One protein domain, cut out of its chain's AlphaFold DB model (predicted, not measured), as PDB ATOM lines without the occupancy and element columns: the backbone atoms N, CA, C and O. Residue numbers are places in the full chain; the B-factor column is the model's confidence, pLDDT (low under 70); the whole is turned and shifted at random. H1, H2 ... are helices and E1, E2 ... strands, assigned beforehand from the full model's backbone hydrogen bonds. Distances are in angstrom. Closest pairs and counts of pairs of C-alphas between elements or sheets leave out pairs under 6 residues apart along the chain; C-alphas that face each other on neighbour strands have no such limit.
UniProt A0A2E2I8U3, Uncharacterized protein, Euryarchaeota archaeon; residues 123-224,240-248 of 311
ATOM      1  N   ASP A 123      45.039 -28.170 -17.229       94.38
ATOM      2  CA  ASP A 123      46.230 -28.997 -17.038       94.38
ATOM      3  C   ASP A 123      45.915 -30.491 -17.165       94.38
ATOM      4  O   ASP A 123      44.826 -30.946 -16.800       94.38
ATOM      5  N   PHE A 124      46.906 -31.252 -17.633       96.94
ATOM      6  CA  PHE A 124      46.816 -32.703 -17.706       96.94
ATOM      7  C   PHE A 124      46.895 -33.353 -16.322       96.94
ATOM      8  O   PHE A 124      47.768 -33.041 -15.509       96.94
ATOM      9  N   VAL A 125      46.020 -34.327 -16.099       97.50
ATOM     10  CA  VAL A 125      46.135 -35.323 -15.036       97.50
ATOM     11  C   VAL A 125      46.898 -36.510 -15.596       97.50
ATOM     12  O   VAL A 125      46.497 -37.086 -16.605       97.50
ATOM     13  N   TYR A 126      48.009 -36.858 -14.963       97.38
ATOM     14  CA  TYR A 126      48.881 -37.949 -15.384       97.38
ATOM     15  C   TYR A 126      48.573 -39.189 -14.555       97.38
ATOM     16  O   TYR A 126      48.448 -39.091 -13.334       97.38
ATOM     17  N   VAL A 127      48.444 -40.339 -15.211       96.94
ATOM     18  CA  VAL A 127      48.159 -41.620 -14.561       96.94
ATOM     19  C   VAL A 127      49.203 -42.638 -14.983       96.94
ATOM     20  O   VAL A 127      49.483 -42.822 -16.176       96.94
ATOM     21  N   LYS A 128      49.753 -43.339 -13.994       95.81
ATOM     22  CA  LYS A 128      50.592 -44.509 -14.222       95.81
ATOM     23  C   LYS A 128      49.769 -45.766 -13.977       95.81
ATOM     24  O   LYS A 128      49.458 -46.102 -12.838       95.81
ATOM     25  N   ILE A 129      49.391 -46.440 -15.063       95.94
ATOM     26  CA  ILE A 129      48.391 -47.518 -15.025       95.94
ATOM     27  C   ILE A 129      48.872 -48.694 -14.170       95.94
ATOM     28  O   ILE A 129      48.118 -49.175 -13.337       95.94
ATOM     29  N   GLY A 130      50.133 -49.114 -14.290       93.94
ATOM     30  CA  GLY A 130      50.661 -50.225 -13.486       93.94
ATOM     31  C   GLY A 130      50.569 -50.006 -11.968       93.94
ATOM     32  O   GLY A 130      50.409 -50.966 -11.216       93.94
ATOM     33  N   GLU A 131      50.626 -48.751 -11.523       93.19
ATOM     34  CA  GLU A 131      50.568 -48.353 -10.111       93.19
ATOM     35  C   GLU A 131      49.162 -47.898  -9.683       93.19
ATOM     36  O   GLU A 131      48.922 -47.702  -8.488       93.19
ATOM     37  N   MET A 132      48.235 -47.764 -10.643       93.12
ATOM     38  CA  MET A 132      46.857 -47.295 -10.464       93.12
ATOM     39  C   MET A 132      46.761 -46.014  -9.623       93.12
ATOM     40  O   MET A 132      45.898 -45.883  -8.752       93.12
ATOM     41  N   GLU A 133      47.659 -45.064  -9.887       92.06
ATOM     42  CA  GLU A 133      47.743 -43.801  -9.155       92.06
ATOM     43  C   GLU A 133      48.028 -42.597 -10.055       92.06
ATOM     44  O   GLU A 133      48.456 -42.713 -11.211       92.06
ATOM     45  N   GLN A 134      47.790 -41.414  -9.487       94.06
ATOM     46  CA  GLN A 134      48.203 -40.158 -10.089       94.06
ATOM     47  C   GLN A 134      49.732 -40.062 -10.112       94.06
ATOM     48  O   GLN A 134      50.387 -40.219  -9.087       94.06
ATOM     49  N   SER A 135      50.285 -39.716 -11.269       94.50
ATOM     50  CA  SER A 135      51.719 -39.557 -11.473       94.50
ATOM     51  C   SER A 135      52.073 -38.139 -11.946       94.50
ATOM     52  O   SER A 135      51.419 -37.157 -11.582       94.50
ATOM     53  N   ASN A 136      53.154 -37.997 -12.717       94.44
ATOM     54  CA  ASN A 136      53.664 -36.718 -13.201       94.44
ATOM     55  C   ASN A 136      54.057 -36.789 -14.685       94.44
ATOM     56  O   ASN A 136      54.126 -37.859 -15.282       94.44
ATOM     57  N   GLU A 137      54.370 -35.633 -15.274       94.75
ATOM     58  CA  GLU A 137      54.704 -35.506 -16.699       94.75
ATOM     59  C   GLU A 137      55.930 -36.324 -17.141       94.75
ATOM     60  O   GLU A 137      56.057 -36.650 -18.318       94.75
ATOM     61  N   SER A 138      56.840 -36.665 -16.226       94.31
ATOM     62  CA  SER A 138      58.035 -37.447 -16.563       94.31
ATOM     63  C   SER A 138      57.801 -38.956 -16.524       94.31
ATOM     64  O   SER A 138      58.617 -39.695 -17.070       94.31
ATOM     65  N   ASP A 139      56.727 -39.416 -15.879       94.19
ATOM     66  CA  ASP A 139      56.489 -40.837 -15.640       94.19
ATOM     67  C   ASP A 139      54.988 -41.150 -15.587       94.19
ATOM     68  O   ASP A 139      54.353 -41.115 -14.535       94.19
ATOM     69  N   TYR A 140      54.398 -41.411 -16.750       96.88
ATOM     70  CA  TYR A 140      52.979 -41.723 -16.903       96.88
ATOM     71  C   TYR A 140      52.760 -42.684 -18.067       96.88
ATOM     72  O   TYR A 140      53.578 -42.754 -18.990       96.88
ATOM     73  N   THR A 141      51.634 -43.392 -18.035       97.81
ATOM     74  CA  THR A 141      51.180 -44.257 -19.133       97.81
ATOM     75  C   THR A 141      50.175 -43.514 -20.008       97.81
ATOM     76  O   THR A 141      50.264 -43.539 -21.234       97.81
ATOM     77  N   ILE A 142      49.242 -42.812 -19.362       98.25
ATOM     78  CA  ILE A 142      48.131 -42.098 -19.989       98.25
ATOM     79  C   ILE A 142      47.892 -40.770 -19.262       98.25
ATOM     80  O   ILE A 142      48.187 -40.638 -18.071       98.25
ATOM     81  N   ARG A 143      47.403 -39.761 -19.980       97.69
ATOM     82  CA  ARG A 143      47.078 -38.447 -19.411       97.69
ATOM     83  C   ARG A 143      45.742 -37.923 -19.918       97.69
ATOM     84  O   ARG A 143      45.370 -38.205 -21.056       97.69
ATOM     85  N   PHE A 144      45.083 -37.116 -19.094       97.94
ATOM     86  CA  PHE A 144      43.711 -36.648 -19.290       97.94
ATOM     87  C   PHE A 144      43.607 -35.133 -19.122       97.94
ATOM     88  O   PHE A 144      44.141 -34.586 -18.162       97.94
ATOM     89  N   SER A 145      42.894 -34.453 -20.015       97.00
ATOM     90  CA  SER A 145      42.469 -33.058 -19.846       97.00
ATOM     91  C   SER A 145      41.114 -32.880 -20.522       97.00
ATOM     92  O   SER A 145      41.012 -32.961 -21.745       97.00
ATOM     93  N   LYS A 146      40.045 -32.676 -19.744       96.44
ATOM     94  CA  LYS A 146      38.660 -32.683 -20.247       96.44
ATOM     95  C   LYS A 146      38.382 -33.939 -21.084       96.44
ATOM     96  O   LYS A 146      38.349 -35.024 -20.537       96.44
ATOM     97  N   THR A 147      38.155 -33.812 -22.389       96.62
ATOM     98  CA  THR A 147      37.929 -34.942 -23.310       96.62
ATOM     99  C   THR A 147      39.207 -35.447 -23.977       96.62
ATOM    100  O   THR A 147      39.169 -36.422 -24.725       96.62
ATOM    101  N   ASP A 148      40.328 -34.763 -23.770       97.06
ATOM    102  CA  ASP A 148      41.577 -35.040 -24.455       97.06
ATOM    103  C   ASP A 148      42.417 -36.037 -23.663       97.06
ATOM    104  O   ASP A 148      42.928 -35.740 -22.581       97.06
ATOM    105  N   ILE A 149      42.544 -37.235 -24.232       98.06
ATOM    106  CA  ILE A 149      43.257 -38.364 -23.643       98.06
ATOM    107  C   ILE A 149      44.386 -38.776 -24.582       98.06
ATOM    108  O   ILE A 149      44.155 -39.006 -25.770       98.06
ATOM    109  N   PHE A 150      45.604 -38.857 -24.049       98.12
ATOM    110  CA  PHE A 150      46.808 -39.196 -24.809       98.12
ATOM    111  C   PHE A 150      47.640 -40.248 -24.084       98.12
ATOM    112  O   PHE A 150      47.744 -40.233 -22.855       98.12
ATOM    113  N   LEU A 151      48.299 -41.100 -24.866       98.44
ATOM    114  CA  LEU A 151      49.309 -42.032 -24.376       98.44
ATOM    115  C   LEU A 151      50.664 -41.332 -24.186       98.44
ATOM    116  O   LEU A 151      50.933 -40.271 -24.755       98.44
ATOM    117  N   SER A 152      51.529 -41.938 -23.377       97.88
ATOM    118  CA  SER A 152      52.932 -41.536 -23.237       97.88
ATOM    119  C   SER A 152      53.780 -41.969 -24.443       97.88
ATOM    120  O   SER A 152      53.387 -42.837 -25.214       97.88
ATOM    121  N   GLN A 153      54.968 -41.376 -24.623       94.75
ATOM    122  CA  GLN A 153      55.792 -41.529 -25.840       94.75
ATOM    123  C   GLN A 153      56.183 -42.973 -26.185       94.75
ATOM    124  O   GLN A 153      56.332 -43.295 -27.359       94.75
ATOM    125  N   ASN A 154      56.356 -43.832 -25.178       93.31
ATOM    126  CA  ASN A 154      56.756 -45.234 -25.363       93.31
ATOM    127  C   ASN A 154      55.593 -46.211 -25.172       93.31
ATOM    128  O   ASN A 154      55.823 -47.405 -25.004       93.31
ATOM    129  N   VAL A 155      54.368 -45.692 -25.148       97.81
ATOM    130  CA  VAL A 155      53.148 -46.464 -24.958       97.81
ATOM    131  C   VAL A 155      52.403 -46.475 -26.282       97.81
ATOM    132  O   VAL A 155      52.176 -45.428 -26.892       97.81
ATOM    133  N   VAL A 156      52.036 -47.670 -26.727       98.00
ATOM    134  CA  VAL A 156      51.257 -47.875 -27.947       98.00
ATOM    135  C   VAL A 156      49.931 -48.522 -27.600       98.00
ATOM    136  O   VAL A 156      49.784 -49.142 -26.547       98.00
ATOM    137  N   GLY A 157      48.951 -48.395 -28.483       97.69
ATOM    138  CA  GLY A 157      47.657 -49.020 -28.274       97.69
ATOM    139  C   GLY A 157      46.982 -49.481 -29.554       97.69
ATOM    140  O   GLY A 157      47.381 -49.146 -30.667       97.69
ATOM    141  N   LEU A 158      45.922 -50.247 -29.372       97.31
ATOM    142  CA  LEU A 158      44.890 -50.497 -30.370       97.31
ATOM    143  C   LEU A 158      43.532 -50.358 -29.691       97.31
ATOM    144  O   LEU A 158      43.444 -50.396 -28.464       97.31
ATOM    145  N   TYR A 159      42.473 -50.240 -30.477       97.06
ATOM    146  CA  TYR A 159      41.112 -50.371 -29.980       97.06
ATOM    147  C   TYR A 159      40.387 -51.487 -30.729       97.06
ATOM    148  O   TYR A 159      40.719 -51.822 -31.870       97.06
ATOM    149  N   LEU A 160      39.394 -52.060 -30.068       97.00
ATOM    150  CA  LEU A 160      38.488 -53.060 -30.608       97.00
ATOM    151  C   LEU A 160      37.063 -52.596 -30.323       97.00
ATOM    152  O   LEU A 160      36.715 -52.364 -29.166       97.00
ATOM    153  N   ASP A 161      36.267 -52.447 -31.374       94.69
ATOM    154  CA  ASP A 161      34.849 -52.097 -31.267       94.69
ATOM    155  C   ASP A 161      34.010 -53.356 -31.016       94.69
ATOM    156  O   ASP A 161      34.358 -54.433 -31.509       94.69
ATOM    157  N   GLU A 162      32.908 -53.212 -30.273       84.56
ATOM    158  CA  GLU A 162      31.911 -54.275 -30.045       84.56
ATOM    159  C   GLU A 162      32.500 -55.574 -29.446       84.56
ATOM    160  O   GLU A 162      32.012 -56.681 -29.696       84.56
ATOM    161  N   VAL A 163      33.575 -55.468 -28.652       91.56
ATOM    162  CA  VAL A 163      34.152 -56.603 -27.916       91.56
ATOM    163  C   VAL A 163      33.848 -56.503 -26.428       91.56
ATOM    164  O   VAL A 163      34.012 -55.457 -25.806       91.56
ATOM    165  N   ASN A 164      33.467 -57.628 -25.825       90.38
ATOM    166  CA  ASN A 164      33.236 -57.685 -24.389       90.38
ATOM    167  C   ASN A 164      34.573 -57.646 -23.623       90.38
ATOM    168  O   ASN A 164      35.449 -58.497 -23.820       90.38
ATOM    169  N   PHE A 165      34.695 -56.683 -22.707       93.44
ATOM    170  CA  PHE A 165      35.886 -56.450 -21.887       93.44
ATOM    171  C   PHE A 165      36.348 -57.683 -21.109       93.44
ATOM    172  O   PHE A 165      37.547 -57.958 -21.063       93.44
ATOM    173  N   ASN A 166      35.436 -58.456 -20.521       89.94
ATOM    174  CA  ASN A 166      35.781 -59.610 -19.688       89.94
ATOM    175  C   ASN A 166      36.358 -60.765 -20.493       89.94
ATOM    176  O   ASN A 166      37.363 -61.350 -20.093       89.94
ATOM    177  N   THR A 167      35.781 -61.034 -21.660       89.69
ATOM    178  CA  THR A 167      36.222 -62.135 -22.527       89.69
ATOM    179  C   THR A 167      37.492 -61.826 -23.323       89.69
ATOM    180  O   THR A 167      38.161 -62.752 -23.794       89.69
ATOM    181  N   LEU A 168      37.849 -60.541 -23.453       93.19
ATOM    182  CA  LEU A 168      39.044 -60.113 -24.169       93.19
ATOM    183  C   LEU A 168      40.319 -60.634 -23.490       93.19
ATOM    184  O   LEU A 168      40.608 -60.323 -22.329       93.19
ATOM    185  N   ASN A 169      41.097 -61.394 -24.257       92.81
ATOM    186  CA  ASN A 169      42.335 -62.040 -23.844       92.81
ATOM    187  C   ASN A 169      43.417 -61.962 -24.944       92.81
ATOM    188  O   ASN A 169      43.185 -61.457 -26.044       92.81
ATOM    189  N   ASN A 170      44.614 -62.487 -24.662       93.12
ATOM    190  CA  ASN A 170      45.775 -62.340 -25.545       93.12
ATOM    191  C   ASN A 170      45.570 -62.950 -26.948       93.12
ATOM    192  O   ASN A 170      46.097 -62.428 -27.926       93.12
ATOM    193  N   SER A 171      44.767 -64.014 -27.081       93.19
ATOM    194  CA  SER A 171      44.488 -64.629 -28.390       93.19
ATOM    195  C   SER A 171      43.657 -63.734 -29.311       93.19
ATOM    196  O   SER A 171      43.763 -63.838 -30.531       93.19
ATOM    197  N   ASN A 172      42.861 -62.818 -28.746       93.75
ATOM    198  CA  ASN A 172      42.062 -61.873 -29.522       93.75
ATOM    199  C   ASN A 172      42.909 -60.765 -30.163       93.75
ATOM    200  O   ASN A 172      42.480 -60.172 -31.148       93.75
ATOM    201  N   ILE A 173      44.087 -60.479 -29.600       95.06
ATOM    202  CA  ILE A 173      44.959 -59.372 -30.022       95.06
ATOM    203  C   ILE A 173      46.211 -59.841 -30.767       95.06
ATOM    204  O   ILE A 173      47.022 -59.024 -31.208       95.06
ATOM    205  N   GLU A 174      46.391 -61.152 -30.917       93.44
ATOM    206  CA  GLU A 174      47.562 -61.718 -31.573       93.44
ATOM    207  C   GLU A 174      47.598 -61.340 -33.063       93.44
ATOM    208  O   GLU A 174      46.652 -61.559 -33.818       93.44
ATOM    209  N   GLY A 175      48.718 -60.759 -33.501       92.31
ATOM    210  CA  GLY A 175      48.925 -60.353 -34.895       92.31
ATOM    211  C   GLY A 175      48.208 -59.065 -35.315       92.31
ATOM    212  O   GLY A 175      48.296 -58.694 -36.487       92.31
ATOM    213  N   LEU A 176      47.529 -58.372 -34.393       95.81
ATOM    214  CA  LEU A 176      46.963 -57.050 -34.653       95.81
ATOM    215  C   LEU A 176      48.038 -55.958 -34.600       95.81
ATOM    216  O   LEU A 176      49.056 -56.082 -33.920       95.81
ATOM    217  N   ASN A 177      47.797 -54.869 -35.332       95.62
ATOM    218  CA  ASN A 177      48.683 -53.710 -35.344       95.62
ATOM    219  C   ASN A 177      48.251 -52.696 -34.286       95.62
ATOM    220  O   ASN A 177      47.069 -52.376 -34.182       95.62
ATOM    221  N   TYR A 178      49.229 -52.147 -33.574       96.00
ATOM    222  CA  TYR A 178      49.034 -51.067 -32.616       96.00
ATOM    223  C   TYR A 178      49.196 -49.738 -33.351       96.00
ATOM    224  O   TYR A 178      50.279 -49.430 -33.852       96.00
ATOM    225  N   THR A 179      48.096 -49.002 -33.488       95.81
ATOM    226  CA  THR A 179      48.023 -47.736 -34.231       95.81
ATOM    227  C   THR A 179      47.904 -46.518 -33.325       95.81
ATOM    228  O   THR A 179      48.308 -45.433 -33.733       95.81
ATOM    229  N   GLU A 180      47.396 -46.684 -32.104       97.19
ATOM    230  CA  GLU A 180      47.305 -45.604 -31.123       97.19
ATOM    231  C   GLU A 180      48.695 -45.302 -30.558       97.19
ATOM    232  O   GLU A 180      49.482 -46.209 -30.267       97.19
ATOM    233  N   SER A 181      49.009 -44.020 -30.389       96.31
ATOM    234  CA  SER A 181      50.307 -43.562 -29.890       96.31
ATOM    235  C   SER A 181      50.183 -42.217 -29.176       96.31
ATOM    236  O   SER A 181      49.103 -41.644 -29.072       96.31
ATOM    237  N   SER A 182      51.306 -41.676 -28.704       95.69
ATOM    238  CA  SER A 182      51.350 -40.340 -28.092       95.69
ATOM    239  C   SER A 182      51.075 -39.166 -29.045       95.69
ATOM    240  O   SER A 182      50.917 -38.036 -28.578       95.69
ATOM    241  N   GLU A 183      51.070 -39.400 -30.362       94.38
ATOM    242  CA  GLU A 183      50.936 -38.336 -31.369       94.38
ATOM    243  C   GLU A 183      49.487 -37.871 -31.555       94.38
ATOM    244  O   GLU A 183      49.250 -36.713 -31.907       94.38
ATOM    245  N   GLU A 184      48.525 -38.756 -31.293       94.88
ATOM    246  CA  GLU A 184      47.105 -38.515 -31.531       94.88
ATOM    247  C   GLU A 184      46.285 -38.721 -30.257       94.88
ATOM    248  O   GLU A 184      46.664 -39.440 -29.331       94.88
ATOM    249  N   ARG A 185      45.154 -38.020 -30.197       97.06
ATOM    250  CA  ARG A 185      44.187 -38.157 -29.112       97.06
ATOM    251  C   ARG A 185      43.404 -39.448 -29.316       97.06
ATOM    252  O   ARG A 185      42.907 -39.664 -30.418       97.06
ATOM    253  N   LEU A 186      43.185 -40.210 -28.247       98.12
ATOM    254  CA  LEU A 186      42.318 -41.386 -28.301       98.12
ATOM    255  C   LEU A 186      40.896 -40.997 -28.732       98.12
ATOM    256  O   LEU A 186      40.284 -40.073 -28.187       98.12
ATOM    257  N   ASP A 187      40.354 -41.731 -29.698       96.94
ATOM    258  CA  ASP A 187      38.990 -41.554 -30.198       96.94
ATOM    259  C   ASP A 187      37.965 -42.291 -29.317       96.94
ATOM    260  O   ASP A 187      37.400 -43.303 -29.724       96.94
ATOM    261  N   TRP A 188      37.797 -41.846 -28.069       97.00
ATOM    262  CA  TRP A 188      37.091 -42.615 -27.031       97.00
ATOM    263  C   TRP A 188      35.614 -42.265 -26.846       97.00
ATOM    264  O   TRP A 188      34.918 -42.969 -26.119       97.00
ATOM    265  N   TYR A 189      35.129 -41.195 -27.477       96.88
ATOM    266  CA  TYR A 189      33.773 -40.702 -27.266       96.88
ATOM    267  C   TYR A 189      33.104 -40.247 -28.558       96.88
ATOM    268  O   TYR A 189      33.772 -39.820 -29.505       96.88
ATOM    269  N   ASP A 190      31.777 -40.280 -28.548       95.62
ATOM    270  CA  ASP A 190      30.914 -39.555 -29.468       95.62
ATOM    271  C   ASP A 190      30.203 -38.416 -28.734       95.62
ATOM    272  O   ASP A 190      30.080 -38.388 -27.509       95.62
ATOM    273  N   TYR A 191      29.788 -37.409 -29.497       94.81
ATOM    274  CA  TYR A 191      29.059 -36.275 -28.956       94.81
ATOM    275  C   TYR A 191      27.609 -36.312 -29.425       94.81
ATOM    276  O   TYR A 191      27.341 -36.029 -30.599       94.81
ATOM    277  N   ASP A 192      26.677 -36.611 -28.519       90.88
ATOM    278  CA  ASP A 192      25.258 -36.565 -28.843       90.88
ATOM    279  C   ASP A 192      24.750 -35.121 -28.813       90.88
ATOM    280  O   ASP A 192      24.594 -34.480 -27.770       90.88
ATOM    281  N   LEU A 193      24.449 -34.599 -30.001       87.50
ATOM    282  CA  LEU A 193      23.846 -33.281 -30.187       87.50
ATOM    283  C   LEU A 193      22.398 -33.216 -29.679       87.50
ATOM    284  O   LEU A 193      21.892 -32.117 -29.437       87.50
ATOM    285  N   SER A 194      21.729 -34.363 -29.542       84.88
ATOM    286  CA  SER A 194      20.332 -34.462 -29.120       84.88
ATOM    287  C   SER A 194      20.189 -34.175 -27.634       84.88
ATOM    288  O   SER A 194      19.278 -33.432 -27.272       84.88
ATOM    289  N   VAL A 195      21.108 -34.670 -26.801       85.38
ATOM    290  CA  VAL A 195      21.134 -34.373 -25.357       85.38
ATOM    291  C   VAL A 195      22.300 -33.483 -24.911       85.38
ATOM    292  O   VAL A 195      22.356 -33.090 -23.751       85.38
ATOM    293  N   HIS A 196      23.175 -33.066 -25.835       87.19
ATOM    294  CA  HIS A 196      24.357 -32.232 -25.572       87.19
ATOM    295  C   HIS A 196      25.383 -32.911 -24.651       87.19
ATOM    296  O   HIS A 196      25.983 -32.250 -23.795       87.19
ATOM    297  N   ARG A 197      25.580 -34.224 -24.820       90.62
ATOM    298  CA  ARG A 197      26.398 -35.052 -23.924       90.62
ATOM    299  C   ARG A 197      27.553 -35.738 -24.644       90.62
ATOM    300  O   ARG A 197      27.512 -35.978 -25.847       90.62
ATOM    301  N   VAL A 198      28.608 -35.996 -23.877       94.75
ATOM    302  CA  VAL A 198      29.730 -36.857 -24.266       94.75
ATOM    303  C   VAL A 198      29.383 -38.285 -23.866       94.75
ATOM    304  O   VAL A 198      29.138 -38.539 -22.688       94.75
ATOM    305  N   GLU A 199      29.389 -39.195 -24.829       93.06
ATOM    306  CA  GLU A 199      29.092 -40.612 -24.630       93.06
ATOM    307  C   GLU A 199      30.337 -41.427 -24.957       93.06
ATOM    308  O   GLU A 199      30.935 -41.260 -26.023       93.06
ATOM    309  N   ALA A 200      30.767 -42.275 -24.024       93.94
ATOM    310  CA  ALA A 200      31.884 -43.170 -24.275       93.94
ATOM    311  C   ALA A 200      31.505 -44.156 -25.387       93.94
ATOM    312  O   ALA A 200      30.404 -44.702 -25.406       93.94
ATOM    313  N   LYS A 201      32.427 -44.388 -26.319       94.88
ATOM    314  CA  LYS A 201      32.249 -45.408 -27.354       94.88
ATOM    315  C   LYS A 201      32.308 -46.792 -26.722       94.88
ATOM    316  O   LYS A 201      33.179 -47.044 -25.889       94.88
ATOM    317  N   ASP A 202      31.462 -47.706 -27.192       92.75
ATOM    318  CA  ASP A 202      31.532 -49.118 -26.807       92.75
ATOM    319  C   ASP A 202      32.726 -49.814 -27.479       92.75
ATOM    320  O   ASP A 202      32.628 -50.477 -28.517       92.75
ATOM    321  N   ARG A 203      33.906 -49.572 -26.905       95.25
ATOM    322  CA  ARG A 203      35.175 -50.132 -27.357       95.25
ATOM    323  C   ARG A 203      36.125 -50.398 -26.210       95.25
ATOM    324  O   ARG A 203      36.159 -49.674 -25.215       95.25
ATOM    325  N   VAL A 204      36.976 -51.394 -26.409       97.88
ATOM    326  CA  VAL A 204      38.059 -51.721 -25.486       97.88
ATOM    327  C   VAL A 204      39.385 -51.331 -26.118       97.88
ATOM    328  O   VAL A 204      39.732 -51.778 -27.212       97.88
ATOM    329  N   TYR A 205      40.140 -50.501 -25.412       98.19
ATOM    330  CA  TYR A 205      41.516 -50.168 -25.738       98.19
ATOM    331  C   TYR A 205      42.447 -51.216 -25.160       98.19
ATOM    332  O   TYR A 205      42.306 -51.605 -24.002       98.19
ATOM    333  N   VAL A 206      43.435 -51.631 -25.940       98.19
ATOM    334  CA  VAL A 206      44.551 -52.438 -25.456       98.19
ATOM    335  C   VAL A 206      45.799 -51.585 -25.520       98.19
ATOM    336  O   VAL A 206      46.204 -51.178 -26.605       98.19
ATOM    337  N   ILE A 207      46.370 -51.290 -24.358       98.00
ATOM    338  CA  ILE A 207      47.512 -50.394 -24.184       98.00
ATOM    339  C   ILE A 207      48.726 -51.213 -23.759       98.00
ATOM    340  O   ILE A 207      48.667 -51.918 -22.758       98.00
ATOM    341  N   ASP A 208      49.819 -51.107 -24.506       97.12
ATOM    342  CA  ASP A 208      51.089 -51.786 -24.248       97.12
ATOM    343  C   ASP A 208      52.141 -50.749 -23.834       97.12
ATOM    344  O   ASP A 208      52.473 -49.837 -24.599       97.12
ATOM    345  N   ASP A 209      52.644 -50.868 -22.603       95.25
ATOM    346  CA  ASP A 209      53.703 -50.008 -22.061       95.25
ATOM    347  C   ASP A 209      55.112 -50.634 -22.135       95.25
ATOM    348  O   ASP A 209      56.064 -50.117 -21.544       95.25
ATOM    349  N   ASN A 210      55.263 -51.708 -22.919       92.56
ATOM    350  CA  ASN A 210      56.419 -52.603 -23.065       92.56
ATOM    351  C   ASN A 210      56.637 -53.599 -21.917       92.56
ATOM    352  O   ASN A 210      57.443 -54.519 -22.076       92.56
ATOM    353  N   SER A 211      55.976 -53.427 -20.772       93.38
ATOM    354  CA  SER A 211      56.009 -54.379 -19.655       93.38
ATOM    355  C   SER A 211      54.727 -55.201 -19.603       93.38
ATOM    356  O   SER A 211      54.764 -56.417 -19.402       93.38
ATOM    357  N   THR A 212      53.599 -54.526 -19.790       96.38
ATOM    358  CA  THR A 212      52.272 -55.075 -19.567       96.38
ATOM    359  C   THR A 212      51.322 -54.576 -20.645       96.38
ATOM    360  O   THR A 212      51.341 -53.408 -21.036       96.38
ATOM    361  N   LYS A 213      50.446 -55.473 -21.101       97.31
ATOM    362  CA  LYS A 213      49.309 -55.122 -21.951       97.31
ATOM    363  C   LYS A 213      48.074 -54.978 -21.083       97.31
ATOM    364  O   LYS A 213      47.590 -55.961 -20.519       97.31
ATOM    365  N   TYR A 214      47.553 -53.768 -21.000       97.50
ATOM    366  CA  TYR A 214      46.328 -53.438 -20.287       97.50
ATOM    367  C   TYR A 214      45.139 -53.447 -21.236       97.50
ATOM    368  O   TYR A 214      45.269 -53.011 -22.375       97.50
ATOM    369  N   LYS A 215      43.974 -53.881 -20.758       97.25
ATOM    370  CA  LYS A 215      42.684 -53.556 -21.376       97.25
ATOM    371  C   LYS A 215      42.020 -52.430 -20.609       97.25
ATOM    372  O   LYS A 215      41.977 -52.477 -19.383       97.25
ATOM    373  N   ILE A 216      41.504 -51.446 -21.334       97.94
ATOM    374  CA  ILE A 216      40.867 -50.247 -20.794       97.94
ATOM    375  C   ILE A 216      39.547 -50.033 -21.518       97.94
ATOM    376  O   ILE A 216      39.515 -50.032 -22.746       97.94
ATOM    377  N   GLN A 217      38.475 -49.796 -20.775       97.31
ATOM    378  CA  GLN A 217      37.211 -49.342 -21.349       97.31
ATOM    379  C   GLN A 217      36.740 -48.100 -20.607       97.31
ATOM    380  O   GLN A 217      36.636 -48.101 -19.381       97.31
ATOM    381  N   PHE A 218      36.488 -47.035 -21.364       96.25
ATOM    382  CA  PHE A 218      35.884 -45.817 -20.843       96.25
ATOM    383  C   PHE A 218      34.389 -46.050 -20.668       96.25
ATOM    384  O   PHE A 218      33.756 -46.621 -21.552       96.25
ATOM    385  N   LEU A 219      33.849 -45.632 -19.528       93.19
ATOM    386  CA  LEU A 219      32.452 -45.857 -19.172       93.19
ATOM    387  C   LEU A 219      31.664 -44.552 -19.224       93.19
ATOM    388  O   LEU A 219      30.618 -44.487 -19.859       93.19
ATOM    389  N   ASN A 220      32.172 -43.495 -18.589       92.88
ATOM    390  CA  ASN A 220      31.441 -42.239 -18.487       92.88
ATOM    391  C   ASN A 220      32.374 -41.021 -18.486       92.88
ATOM    392  O   ASN A 220      33.563 -41.113 -18.184       92.88
ATOM    393  N   TYR A 221      31.812 -39.866 -18.832       95.06
ATOM    394  CA  TYR A 221      32.426 -38.541 -18.706       95.06
ATOM    395  C   TYR A 221      31.854 -37.732 -17.528       95.06
ATOM    396  O   TYR A 221      32.353 -36.645 -17.211       95.06
ATOM    397  N   TYR A 222      30.781 -38.240 -16.926       92.50
ATOM    398  CA  TYR A 222      30.033 -37.618 -15.846       92.50
ATOM    399  C   TYR A 222      30.056 -38.524 -14.614       92.50
ATOM    400  O   TYR A 222      30.011 -39.749 -14.747       92.50
ATOM    401  N   ASN A 223      30.109 -37.929 -13.422       88.06
ATOM    402  CA  ASN A 223      29.930 -38.669 -12.171       88.06
ATOM    403  C   ASN A 223      28.436 -38.871 -11.845       88.06
ATOM    404  O   ASN A 223      27.550 -38.461 -12.596       88.06
ATOM    405  N   SER A 224      28.156 -39.484 -10.695       81.88
ATOM    406  CA  SER A 224      26.798 -39.734 -10.196       81.88
ATOM    407  C   SER A 224      25.980 -38.469  -9.896       81.88
ATOM    408  O   SER A 224      24.754 -38.546  -9.861       81.88
ATOM    409  N   GLY A 240      51.818 -59.938 -19.818       93.94
ATOM    410  CA  GLY A 240      52.959 -59.322 -19.133       93.94
ATOM    411  C   GLY A 240      52.833 -59.308 -17.605       93.94
ATOM    412  O   GLY A 240      52.171 -60.164 -17.014       93.94
ATOM    413  N   GLU A 241      53.510 -58.360 -16.957       93.50
ATOM    414  CA  GLU A 241      53.543 -58.271 -15.491       93.50
ATOM    415  C   GLU A 241      52.200 -57.752 -14.930       93.50
ATOM    416  O   GLU A 241      51.657 -56.782 -15.464       93.50
ATOM    417  N   PRO A 242      51.644 -58.337 -13.849       91.19
ATOM    418  CA  PRO A 242      50.434 -57.818 -13.206       91.19
ATOM    419  C   PRO A 242      50.604 -56.382 -12.688       91.19
ATOM    420  O   PRO A 242      51.723 -55.887 -12.531       91.19
ATOM    421  N   PHE A 243      49.494 -55.722 -12.339       93.00
ATOM    422  CA  PHE A 243      49.545 -54.406 -11.694       93.00
ATOM    423  C   PHE A 243      50.442 -54.430 -10.452       93.00
ATOM    424  O   PHE A 243      50.259 -55.243  -9.543       93.00
ATOM    425  N   GLN A 244      51.368 -53.478 -10.377       92.44
ATOM    426  CA  GLN A 244      52.207 -53.265  -9.199       92.44
ATOM    427  C   GLN A 244      51.339 -52.936  -7.980       92.44
ATOM    428  O   GLN A 244      51.610 -53.428  -6.887       92.44
ATOM    429  N   ALA A 245      50.236 -52.208  -8.199       91.44
ATOM    430  CA  ALA A 245      49.248 -51.879  -7.175       91.44
ATOM    431  C   ALA A 245      48.667 -53.108  -6.455       91.44
ATOM    432  O   ALA A 245      48.368 -53.020  -5.270       91.44
ATOM    433  N   LEU A 246      48.535 -54.262  -7.125       92.31
ATOM    434  CA  LEU A 246      47.994 -55.477  -6.498       92.31
ATOM    435  C   LEU A 246      48.917 -56.047  -5.417       92.31
ATOM    436  O   LEU A 246      48.440 -56.708  -4.498       92.31
ATOM    437  N   ASN A 247      50.220 -55.782  -5.522       90.62
ATOM    438  CA  ASN A 247      51.239 -56.264  -4.592       90.62
ATOM    439  C   ASN A 247      51.657 -55.202  -3.563       90.62
ATOM    440  O   ASN A 247      52.581 -55.444  -2.784       90.62
ATOM    441  N   ASP A 248      51.013 -54.036  -3.572       90.62
ATOM    442  CA  ASP A 248      51.303 -52.944  -2.655       90.62
ATOM    443  C   ASP A 248      50.413 -53.055  -1.399       90.62
ATOM    444  O   ASP A 248      49.205 -52.808  -1.479       90.62
TER     445      ASP A 248
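This is residues 123 to 224 and 240 to 248 of the 311 residues of an uncharacterized protein of Euryarchaeota archaeon (UniProt A0A2E2I8U3). A small body built mainly of strands has the twisted sheet E4, E7, E8 in its middle, with the flatter sheet E1, E2, E3 to one side of it and a tight turn leading from E3 to E4. The hairpin of E5 and E6 lies at one end of the longest axis, where E6 comes near the bend of the long strand E8, while the very short helices H1 and H2 lie at the rim. The printed part has 111 residues with, along the chain, E1 E2 E3 E4 H1 E5 E6 E7 E8 H2, and its three sheets are antiparallel. The class is mostly strand, though under half of the residues are in named elements. It is compact, with a radius of gyration of the C-alphas of 14.4 A and spans of 43 by 34 by 29 A.

E1, residues 125 to 128, E2, residues 142 to 145, and E3, residues 148 to 151, form a meander, each strand the antiparallel neighbour of the one before. N 125 and O 144 are 2.8 A apart, and N 143 and O 150 are 2.9 A apart, both within hydrogen-bond range. E4, residues 156 to 161, meets E3 only through their link. E4 is antiparallel to E7, residues 203 to 208, with N 206 and O 158 at 2.8 A. E7 forms a hairpin with E8, residues 212 to 222, with N 205 and O 216 at 2.8 A. H1, residues 170 to 173, only grazes this sheet. E5, residues 189 to 192, and E6, residues 197 to 200, form a hairpin, with N 190 and O 199 at 2.8 A. E8 bends by 52 degrees at residue 219, and the closest C-alphas of E6 and E8, those of Ala 200 and Leu 219, are 5.8 A apart. H2, residues 244 to 247, is apart from E7. H1 and H2 are too short for an O i to N i+4 pair, and each has its one O i to N i+3 pair within range.

E1 begins at C-alpha 125 (46.135, -35.323, -15.036). E4 is 17.3 A long, E7 16.3 A and E8 28.5 A. E8 ends at C-alpha 222 (30.033, -37.618, -15.846), and H2 ends at C-alpha 247 (51.239, -56.264, -4.592).

The two C-alphas farthest apart, those of Ser 194 and Asn 247, are 45.1 A apart. Residues 225 to 239 are not printed, and C-alphas 224 and 240 are 33.9 A apart across the cut. The links E1 to E2 and H1 to E5 are long. The mean pLDDT of the printed part is 94.5, and no printed residue is under 70.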